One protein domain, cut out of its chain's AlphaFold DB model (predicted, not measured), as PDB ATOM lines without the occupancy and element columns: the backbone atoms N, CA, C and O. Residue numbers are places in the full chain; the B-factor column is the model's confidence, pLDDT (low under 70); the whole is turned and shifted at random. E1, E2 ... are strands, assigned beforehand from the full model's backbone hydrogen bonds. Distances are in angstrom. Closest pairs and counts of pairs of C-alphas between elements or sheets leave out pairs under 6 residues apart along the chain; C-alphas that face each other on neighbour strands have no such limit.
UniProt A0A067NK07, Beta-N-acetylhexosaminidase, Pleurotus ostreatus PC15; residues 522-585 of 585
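What this domain is: This is residues 522 to 585 of the 585 residues of the protein "Beta-N-acetylhexosaminidase" of Pleurotus ostreatus PC15 (UniProt A0A067NK07). With little regular structure, this is a strongly twisted sheet made of a long hairpin, E2 and E3, bent into an L, with short E1 beside E2 and long unnamed stretches at both ends. The printed part has 64 residues, 24 of them in three strands, and no named helix. The class is all strand; the order E1 - E2 - E3 is antiparallel. It is compact, radius of gyration of the C-alphas 11.6 A, spanning 31 by 22 by 18 A.

Where its parts are: E2, residues 550 to 559, is 20.4 A long; E3, 562 to 572, 17.4 A, ends at (278.302, 360.313, 126.527). E1, 538 to 540, is 6.3 A and begins at (285.802, 358.664, 133.188).

How they stand to each other: The strands form a meander, each the antiparallel neighbour of the one before. E2 bends by 96 degrees at residue 554, E3 by 122 degrees at 567. In their hairpin, N 553 and O 570 are 2.8 A apart, within hydrogen-bond range. In the hairpin of E1 and E2, N 540 and O 550 are 2.8 A apart, also within range.

The domain as a whole: The printed part has no cut and no long link. Confidence is under 70 at residues 531 to 537, 561 to 562 and 576 to 585.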
ATOM      1  N   ILE A 522     282.991 345.463 111.430       77.94
ATOM      2  CA  ILE A 522     281.560 345.211 111.681       77.94
ATOM      3  C   ILE A 522     281.073 345.816 113.006       77.94
ATOM      4  O   ILE A 522     279.908 346.178 113.132       77.94
ATOM      5  N   GLU A 523     281.971 345.955 113.981       86.12
ATOM      6  CA  GLU A 523     281.692 346.607 115.255       86.12
ATOM      7  C   GLU A 523     281.963 348.106 115.117       86.12
ATOM      8  O   GLU A 523     283.072 348.512 114.772       86.12
ATOM      9  N   VAL A 524     280.945 348.933 115.366       85.38
ATOM     10  CA  VAL A 524     281.073 350.400 115.321       85.38
ATOM     11  C   VAL A 524     281.739 350.922 116.591       85.38
ATOM     12  O   VAL A 524     282.633 351.757 116.516       85.38
ATOM     13  N   VAL A 525     281.314 350.419 117.750       87.25
ATOM     14  CA  VAL A 525     281.916 350.703 119.055       87.25
ATOM     15  C   VAL A 525     281.863 349.467 119.926       87.25
ATOM     16  O   VAL A 525     280.883 348.726 119.892       87.25
ATOM     17  N   VAL A 526     282.902 349.280 120.732       88.00
ATOM     18  CA  VAL A 526     282.924 348.275 121.794       88.00
ATOM     19  C   VAL A 526     283.455 348.952 123.045       88.00
ATOM     20  O   VAL A 526     284.576 349.456 123.055       88.00
ATOM     21  N   TYR A 527     282.641 348.989 124.095       86.25
ATOM     22  CA  TYR A 527     283.031 349.531 125.393       86.25
ATOM     23  C   TYR A 527     283.062 348.408 126.418       86.25
ATOM     24  O   TYR A 527     282.084 347.679 126.570       86.25
ATOM     25  N   ASP A 528     284.171 348.301 127.141       82.06
ATOM     26  CA  ASP A 528     284.302 347.396 128.276       82.06
ATOM     27  C   ASP A 528     284.110 348.184 129.578       82.06
ATOM     28  O   ASP A 528     284.910 349.057 129.915       82.06
ATOM     29  N   PHE A 529     283.035 347.877 130.305       78.38
ATOM     30  CA  PHE A 529     282.728 348.479 131.606       78.38
ATOM     31  C   PHE A 529     283.049 347.544 132.782       78.38
ATOM     32  O   PHE A 529     282.719 347.839 133.935       78.38
ATOM     33  N   SER A 530     283.697 346.405 132.521       73.88
ATOM     34  CA  SER A 530     283.993 345.381 133.522       73.88
ATOM     35  C   SER A 530     284.943 345.862 134.620       73.88
ATOM     36  O   SER A 530     284.974 345.248 135.684       73.88
ATOM     37  N   SER A 531     285.668 346.969 134.437       69.44
ATOM     38  CA  SER A 531     286.524 347.597 135.456       69.44
ATOM     39  C   SER A 531     285.873 348.766 136.203       69.44
ATOM     40  O   SER A 531     286.408 349.205 137.223       69.44
ATOM     41  N   GLU A 532     284.711 349.260 135.766       67.31
ATOM     42  CA  GLU A 532     284.212 350.567 136.207       67.31
ATOM     43  C   GLU A 532     283.405 350.505 137.516       67.31
ATOM     44  O   GLU A 532     282.329 349.914 137.591       67.31
ATOM     45  N   THR A 533     283.933 351.129 138.579       61.78
ATOM     46  CA  THR A 533     283.217 351.425 139.840       61.78
ATOM     47  C   THR A 533     283.641 352.789 140.410       61.78
ATOM     48  O   THR A 533     284.815 353.165 140.311       61.78
ATOM     49  N   GLY A 534     282.713 353.538 141.018       64.31
ATOM     50  CA  GLY A 534     283.000 354.796 141.732       64.31
ATOM     51  C   GLY A 534     282.261 356.025 141.186       64.31
ATOM     52  O   GLY A 534     281.218 355.896 140.550       64.31
ATOM     53  N   SER A 535     282.782 357.222 141.474       58.56
ATOM     54  CA  SER A 535     282.184 358.519 141.104       58.56
ATOM     55  C   SER A 535     283.137 359.335 140.217       58.56
ATOM     56  O   SER A 535     284.341 359.255 140.468       58.56
ATOM     57  N   THR A 536     282.592 360.167 139.304       66.38
ATOM     58  CA  THR A 536     283.200 361.222 138.421       66.38
ATOM     59  C   THR A 536     283.310 360.866 136.925       66.38
ATOM     60  O   THR A 536     283.194 359.686 136.598       66.38
ATOM     61  N   PRO A 537     283.517 361.858 136.015       60.66
ATOM     62  CA  PRO A 537     283.724 361.598 134.593       60.66
ATOM     63  C   PRO A 537     284.924 360.675 134.351       60.66
ATOM     64  O   PRO A 537     286.031 360.970 134.806       60.66
ATOM     65  N   ARG A 538     284.735 359.583 133.609       80.06
ATOM     66  CA  ARG A 538     285.802 358.664 133.188       80.06
ATOM     67  C   ARG A 538     285.709 358.367 131.708       80.06
ATOM     68  O   ARG A 538     284.638 358.053 131.201       80.06
ATOM     69  N   THR A 539     286.838 358.418 131.014       87.12
ATOM     70  CA  THR A 539     286.893 357.986 129.619       87.12
ATOM     71  C   THR A 539     286.873 356.465 129.547       87.12
ATOM     72  O   THR A 539     287.757 355.809 130.095       87.12
ATOM     73  N   VAL A 540     285.903 355.913 128.825       87.38
ATOM     74  CA  VAL A 540     285.826 354.488 128.502       87.38
ATOM     75  C   VAL A 540     286.311 354.302 127.075       87.38
ATOM     76  O   VAL A 540     285.763 354.869 126.126       87.38
ATOM     77  N   LYS A 541     287.403 353.553 126.930       90.06
ATOM     78  CA  LYS A 541     288.061 353.365 125.641       90.06
ATOM     79  C   LYS A 541     287.195 352.506 124.720       90.06
ATOM     80  O   LYS A 541     286.693 351.469 125.136       90.06
ATOM     81  N   ASP A 542     287.090 352.925 123.466       90.44
ATOM     82  CA  ASP A 542     286.526 352.111 122.395       90.44
ATOM     83  C   ASP A 542     287.554 351.074 121.915       90.44
ATOM     84  O   ASP A 542     288.645 351.423 121.444       90.44
ATOM     85  N   THR A 543     287.216 349.794 122.043       90.56
ATOM     86  CA  THR A 543     288.065 348.666 121.644       90.56
ATOM     87  C   THR A 543     287.745 348.122 120.251       90.56
ATOM     88  O   THR A 543     288.503 347.287 119.763       90.56
ATOM     89  N   SER A 544     286.734 348.658 119.552       87.06
ATOM     90  CA  SER A 544     286.401 348.276 118.163       87.06
ATOM     91  C   SER A 544     287.482 348.657 117.135       87.06
ATOM     92  O   SER A 544     287.457 348.225 115.986       87.06
ATOM     93  N   GLY A 545     288.439 349.505 117.531       88.44
ATOM     94  CA  GLY A 545     289.477 350.052 116.652       88.44
ATOM     95  C   GLY A 545     289.081 351.354 115.944       88.44
ATOM     96  O   GLY A 545     289.912 351.935 115.228       88.44
ATOM     97  N   ASN A 546     287.858 351.844 116.168       87.31
ATOM     98  CA  ASN A 546     287.358 353.092 115.592       87.31
ATOM     99  C   ASN A 546     287.747 354.340 116.391       87.31
ATOM    100  O   ASN A 546     287.908 355.410 115.809       87.31
ATOM    101  N   GLY A 547     288.002 354.195 117.693       90.88
ATOM    102  CA  GLY A 547     288.491 355.275 118.551       90.88
ATOM    103  C   GLY A 547     287.391 356.208 119.056       90.88
ATOM    104  O   GLY A 547     287.689 357.315 119.505       90.88
ATOM    105  N   TYR A 548     286.131 355.773 119.021       91.56
ATOM    106  CA  TYR A 548     284.986 356.525 119.528       91.56
ATOM    107  C   TYR A 548     284.870 356.411 121.055       91.56
ATOM    108  O   TYR A 548     283.874 355.915 121.569       91.56
ATOM    109  N   ASN A 549     285.891 356.833 121.803       91.88
ATOM    110  CA  ASN A 549     285.915 356.701 123.266       91.88
ATOM    111  C   ASN A 549     284.719 357.411 123.924       91.88
ATOM    112  O   ASN A 549     284.452 358.569 123.616       91.88
ATOM    113  N   ALA A 550     284.038 356.741 124.853       89.19
ATOM    114  CA  ALA A 550     282.940 357.318 125.620       89.19
ATOM    115  C   ALA A 550     283.438 358.053 126.873       89.19
ATOM    116  O   ALA A 550     284.569 357.866 127.321       89.19
ATOM    117  N   VAL A 551     282.569 358.863 127.468       88.94
ATOM    118  CA  VAL A 551     282.743 359.517 128.763       88.94
ATOM    119  C   VAL A 551     281.594 359.085 129.663       88.94
ATOM    120  O   VAL A 551     280.429 359.306 129.353       88.94
ATOM    121  N   LEU A 552     281.921 358.435 130.768       85.81
ATOM    122  CA  LEU A 552     280.990 357.989 131.790       85.81
ATOM    123  C   LEU A 552     280.945 359.036 132.898       85.81
ATOM    124  O   LEU A 552     281.957 359.242 133.554       85.81
ATOM    125  N   GLU A 553     279.805 359.675 133.124       86.44
ATOM    126  CA  GLU A 553     279.622 360.702 134.151       86.44
ATOM    127  C   GLU A 553     278.704 360.223 135.280       86.44
ATOM    128  O   GLU A 553     277.832 359.377 135.086       86.44
ATOM    129  N   GLY A 554     278.876 360.796 136.474       82.06
ATOM    130  CA  GLY A 554     278.078 360.475 137.659       82.06
ATOM    131  C   GLY A 554     278.615 359.298 138.474       82.06
ATOM    132  O   GLY A 554     279.815 359.012 138.468       82.06
ATOM    133  N   ARG A 555     277.735 358.681 139.272       80.19
ATOM    134  CA  ARG A 555     278.080 357.533 140.116       80.19
ATOM    135  C   ARG A 555     277.667 356.251 139.420       80.19
ATOM    136  O   ARG A 555     276.569 356.157 138.880       80.19
ATOM    137  N   VAL A 556     278.558 355.272 139.451       76.50
ATOM    138  CA  VAL A 556     278.381 354.042 138.694       76.50
ATOM    139  C   VAL A 556     278.807 352.859 139.538       76.50
ATOM    140  O   VAL A 556     279.865 352.871 140.180       76.50
ATOM    141  N   SER A 557     277.961 351.841 139.568       77.50
ATOM    142  CA  SER A 557     278.194 350.616 140.322       77.50
ATOM    143  C   SER A 557     277.895 349.396 139.462       77.50
ATOM    144  O   SER A 557     277.320 349.493 138.381       77.50
ATOM    145  N   LYS A 558     278.325 348.222 139.919       75.69
ATOM    146  CA  LYS A 558     277.993 346.958 139.261       75.69
ATOM    147  C   LYS A 558     276.792 346.339 139.944       75.69
ATOM    148  O   LYS A 558     276.756 346.249 141.170       75.69
ATOM    149  N   SER A 559     275.850 345.840 139.157       74.38
ATOM    150  CA  SER A 559     274.713 345.081 139.667       74.38
ATOM    151  C   SER A 559     274.353 343.964 138.697       74.38
ATOM    152  O   SER A 559     274.105 344.219 137.525       74.38
ATOM    153  N   LYS A 560     274.330 342.717 139.191       70.50
ATOM    154  CA  LYS A 560     273.821 341.527 138.477       70.50
ATOM    155  C   LYS A 560     274.299 341.390 137.018       70.50
ATOM    156  O   LYS A 560     273.495 341.138 136.129       70.50
ATOM    157  N   GLY A 561     275.604 341.545 136.784       68.94
ATOM    158  CA  GLY A 561     276.199 341.408 135.447       68.94
ATOM    159  C   GLY A 561     276.060 342.642 134.552       68.94
ATOM    160  O   GLY A 561     276.437 342.574 133.397       68.94
ATOM    161  N   GLY A 562     275.558 343.766 135.071       69.75
ATOM    162  CA  GLY A 562     275.457 345.022 134.337       69.75
ATOM    163  C   GLY A 562     276.056 346.217 135.070       69.75
ATOM    164  O   GLY A 562     276.333 346.180 136.274       69.75
ATOM    165  N   LEU A 563     276.244 347.294 134.309       77.38
ATOM    166  CA  LEU A 563     276.618 348.609 134.810       77.38
ATOM    167  C   LEU A 563     275.353 349.364 135.247       77.38
ATOM    168  O   LEU A 563     274.433 349.554 134.455       77.38
ATOM    169  N   LEU A 564     275.301 349.797 136.504       82.25
ATOM    170  CA  LEU A 564     274.224 350.615 137.055       82.25
ATOM    171  C   LEU A 564     274.655 352.085 137.077       82.25
ATOM    172  O   LEU A 564     275.597 352.441 137.784       82.25
ATOM    173  N   LEU A 565     273.936 352.931 136.339       85.31
ATOM    174  CA  LEU A 565     274.091 354.387 136.357       85.31
ATOM    175  C   LEU A 565     273.219 354.971 137.483       85.31
ATOM    176  O   LEU A 565     271.991 354.963 137.398       85.31
ATOM    177  N   GLU A 566     273.837 355.442 138.566       82.50
ATOM    178  CA  GLU A 566     273.148 355.966 139.752       82.50
ATOM    179  C   GLU A 566     272.993 357.493 139.683       82.50
ATOM    180  O   GLU A 566     273.901 358.199 139.246       82.50
ATOM    181  N   ASN A 567     271.864 358.017 140.184       79.00
ATOM    182  CA  ASN A 567     271.638 359.445 140.464       79.00
ATOM    183  C   ASN A 567     272.110 360.412 139.354       79.00
ATOM    184  O   ASN A 567     272.974 361.254 139.586       79.00
ATOM    185  N   GLY A 568     271.545 360.301 138.147       77.38
ATOM    186  CA  GLY A 568     271.895 361.183 137.019       77.38
ATOM    187  C   GLY A 568     273.192 360.809 136.293       77.38
ATOM    188  O   GLY A 568     273.640 361.556 135.422       77.38
ATOM    189  N   GLY A 569     273.789 359.659 136.625       83.56
ATOM    190  CA  GLY A 569     274.886 359.099 135.848       83.56
ATOM    191  C   GLY A 569     274.469 358.775 134.414       83.56
ATOM    192  O   GLY A 569     273.349 358.331 134.162       83.56
ATOM    193  N   HIS A 570     275.365 359.022 133.466       83.69
ATOM    194  CA  HIS A 570     275.112 358.815 132.045       83.69
ATOM    195  C   HIS A 570     276.407 358.503 131.294       83.69
ATOM    196  O   HIS A 570     277.507 358.723 131.796       83.69
ATOM    197  N   ILE A 571     276.268 357.963 130.085       84.38
ATOM    198  CA  ILE A 571     277.380 357.714 129.168       84.38
ATOM    199  C   ILE A 571     277.195 358.636 127.967       84.38
ATOM    200  O   ILE A 571     276.167 358.585 127.294       84.38
ATOM    201  N   SER A 572     278.207 359.446 127.694       87.00
ATOM    202  CA  SER A 572     278.302 360.313 126.527       87.00
ATOM    203  C   SER A 572     279.268 359.690 125.528       87.00
ATOM    204  O   SER A 572     280.412 359.401 125.864       87.00
ATOM    205  N   THR A 573     278.831 359.463 124.295       86.31
ATOM    206  CA  THR A 573     279.698 358.983 123.211       86.31
ATOM    207  C   THR A 573     279.917 360.117 122.204       86.31
ATOM    208  O   THR A 573     279.091 361.025 122.116       86.31
ATOM    209  N   PRO A 574     280.999 360.092 121.407       84.44
ATOM    210  CA  PRO A 574     281.213 361.074 120.343       84.44
ATOM    211  C   PRO A 574     280.314 360.816 119.119       84.44
ATOM    212  O   PRO A 574     280.458 361.476 118.092       84.44
ATOM    213  N   LEU A 575     279.413 359.828 119.192       80.50
ATOM    214  CA  LEU A 575     278.548 359.435 118.090       80.50
ATOM    215  C   LEU A 575     277.357 360.396 118.013       80.50
ATOM    216  O   LEU A 575     276.493 360.414 118.886       80.50
ATOM    217  N   GLY A 576     277.310 361.195 116.949       61.38
ATOM    218  CA  GLY A 576     276.246 362.180 116.726       61.38
ATOM    219  C   GLY A 576     274.941 361.606 116.164       61.38
ATOM    220  O   GLY A 576     273.939 362.318 116.117       61.38
ATOM    221  N   SER A 577     274.919 360.339 115.731       52.66
ATOM    222  CA  SER A 577     273.720 359.690 115.204       52.66
ATOM    223  C   SER A 577     273.230 358.598 116.157       52.66
ATOM    224  O   SER A 577     274.003 357.774 116.642       52.66
ATOM    225  N   LYS A 578     271.923 358.603 116.457       46.09
ATOM    226  CA  LYS A 578     271.261 357.564 117.261       46.09
ATOM    227  C   LYS A 578     271.227 356.245 116.476       46.09
ATOM    228  O   LYS A 578     270.198 355.881 115.919       46.09
ATOM    229  N   VAL A 579     272.356 355.552 116.394       39.75
ATOM    230  CA  VAL A 579     272.423 354.139 115.998       39.75
ATOM    231  C   VAL A 579     272.078 353.306 117.236       39.75
ATOM    232  O   VAL A 579     272.398 353.736 118.349       39.75
ATOM    233  N   PRO A 580     271.413 352.144 117.111       34.34
ATOM    234  CA  PRO A 580     271.318 351.210 118.225       34.34
ATOM    235  C   PRO A 580     272.728 350.877 118.736       34.34
ATOM    236  O   PRO A 580     273.517 350.239 118.044       34.34
ATOM    237  N   VAL A 581     273.055 351.337 119.945       35.00
ATOM    238  CA  VAL A 581     274.251 350.902 120.667       35.00
ATOM    239  C   VAL A 581     273.905 349.559 121.293       35.00
ATOM    240  O   VAL A 581     273.163 349.492 122.273       35.00
ATOM    241  N   SER A 582     274.406 348.478 120.707       32.00
ATOM    242  CA  SER A 582     274.382 347.171 121.355       32.00
ATOM    243  C   SER A 582     275.387 347.194 122.506       32.00
ATOM    244  O   SER A 582     276.594 347.169 122.287       32.00
ATOM    245  N   VAL A 583     274.889 347.287 123.739       34.66
ATOM    246  CA  VAL A 583     275.700 347.102 124.947       34.66
ATOM    247  C   VAL A 583     275.706 345.609 125.254       34.66
ATOM    248  O   VAL A 583     274.677 345.055 125.640       34.66
ATOM    249  N   TYR A 584     276.841 344.953 125.031       32.69
ATOM    250  CA  TYR A 584     277.052 343.576 125.469       32.69
ATOM    251  C   TYR A 584     277.548 343.590 126.918       32.69
ATOM    252  O   TYR A 584     278.406 344.400 127.270       32.69
ATOM    253  N   TYR A 585     276.949 342.734 127.746       37.56
ATOM    254  CA  TYR A 585     277.245 342.572 129.169       37.56
ATOM    255  C   TYR A 585     278.144 341.367 129.421       37.56
ATOM    256  O   TYR A 585     277.908 340.329 128.755       37.56
TER     257      TYR A 585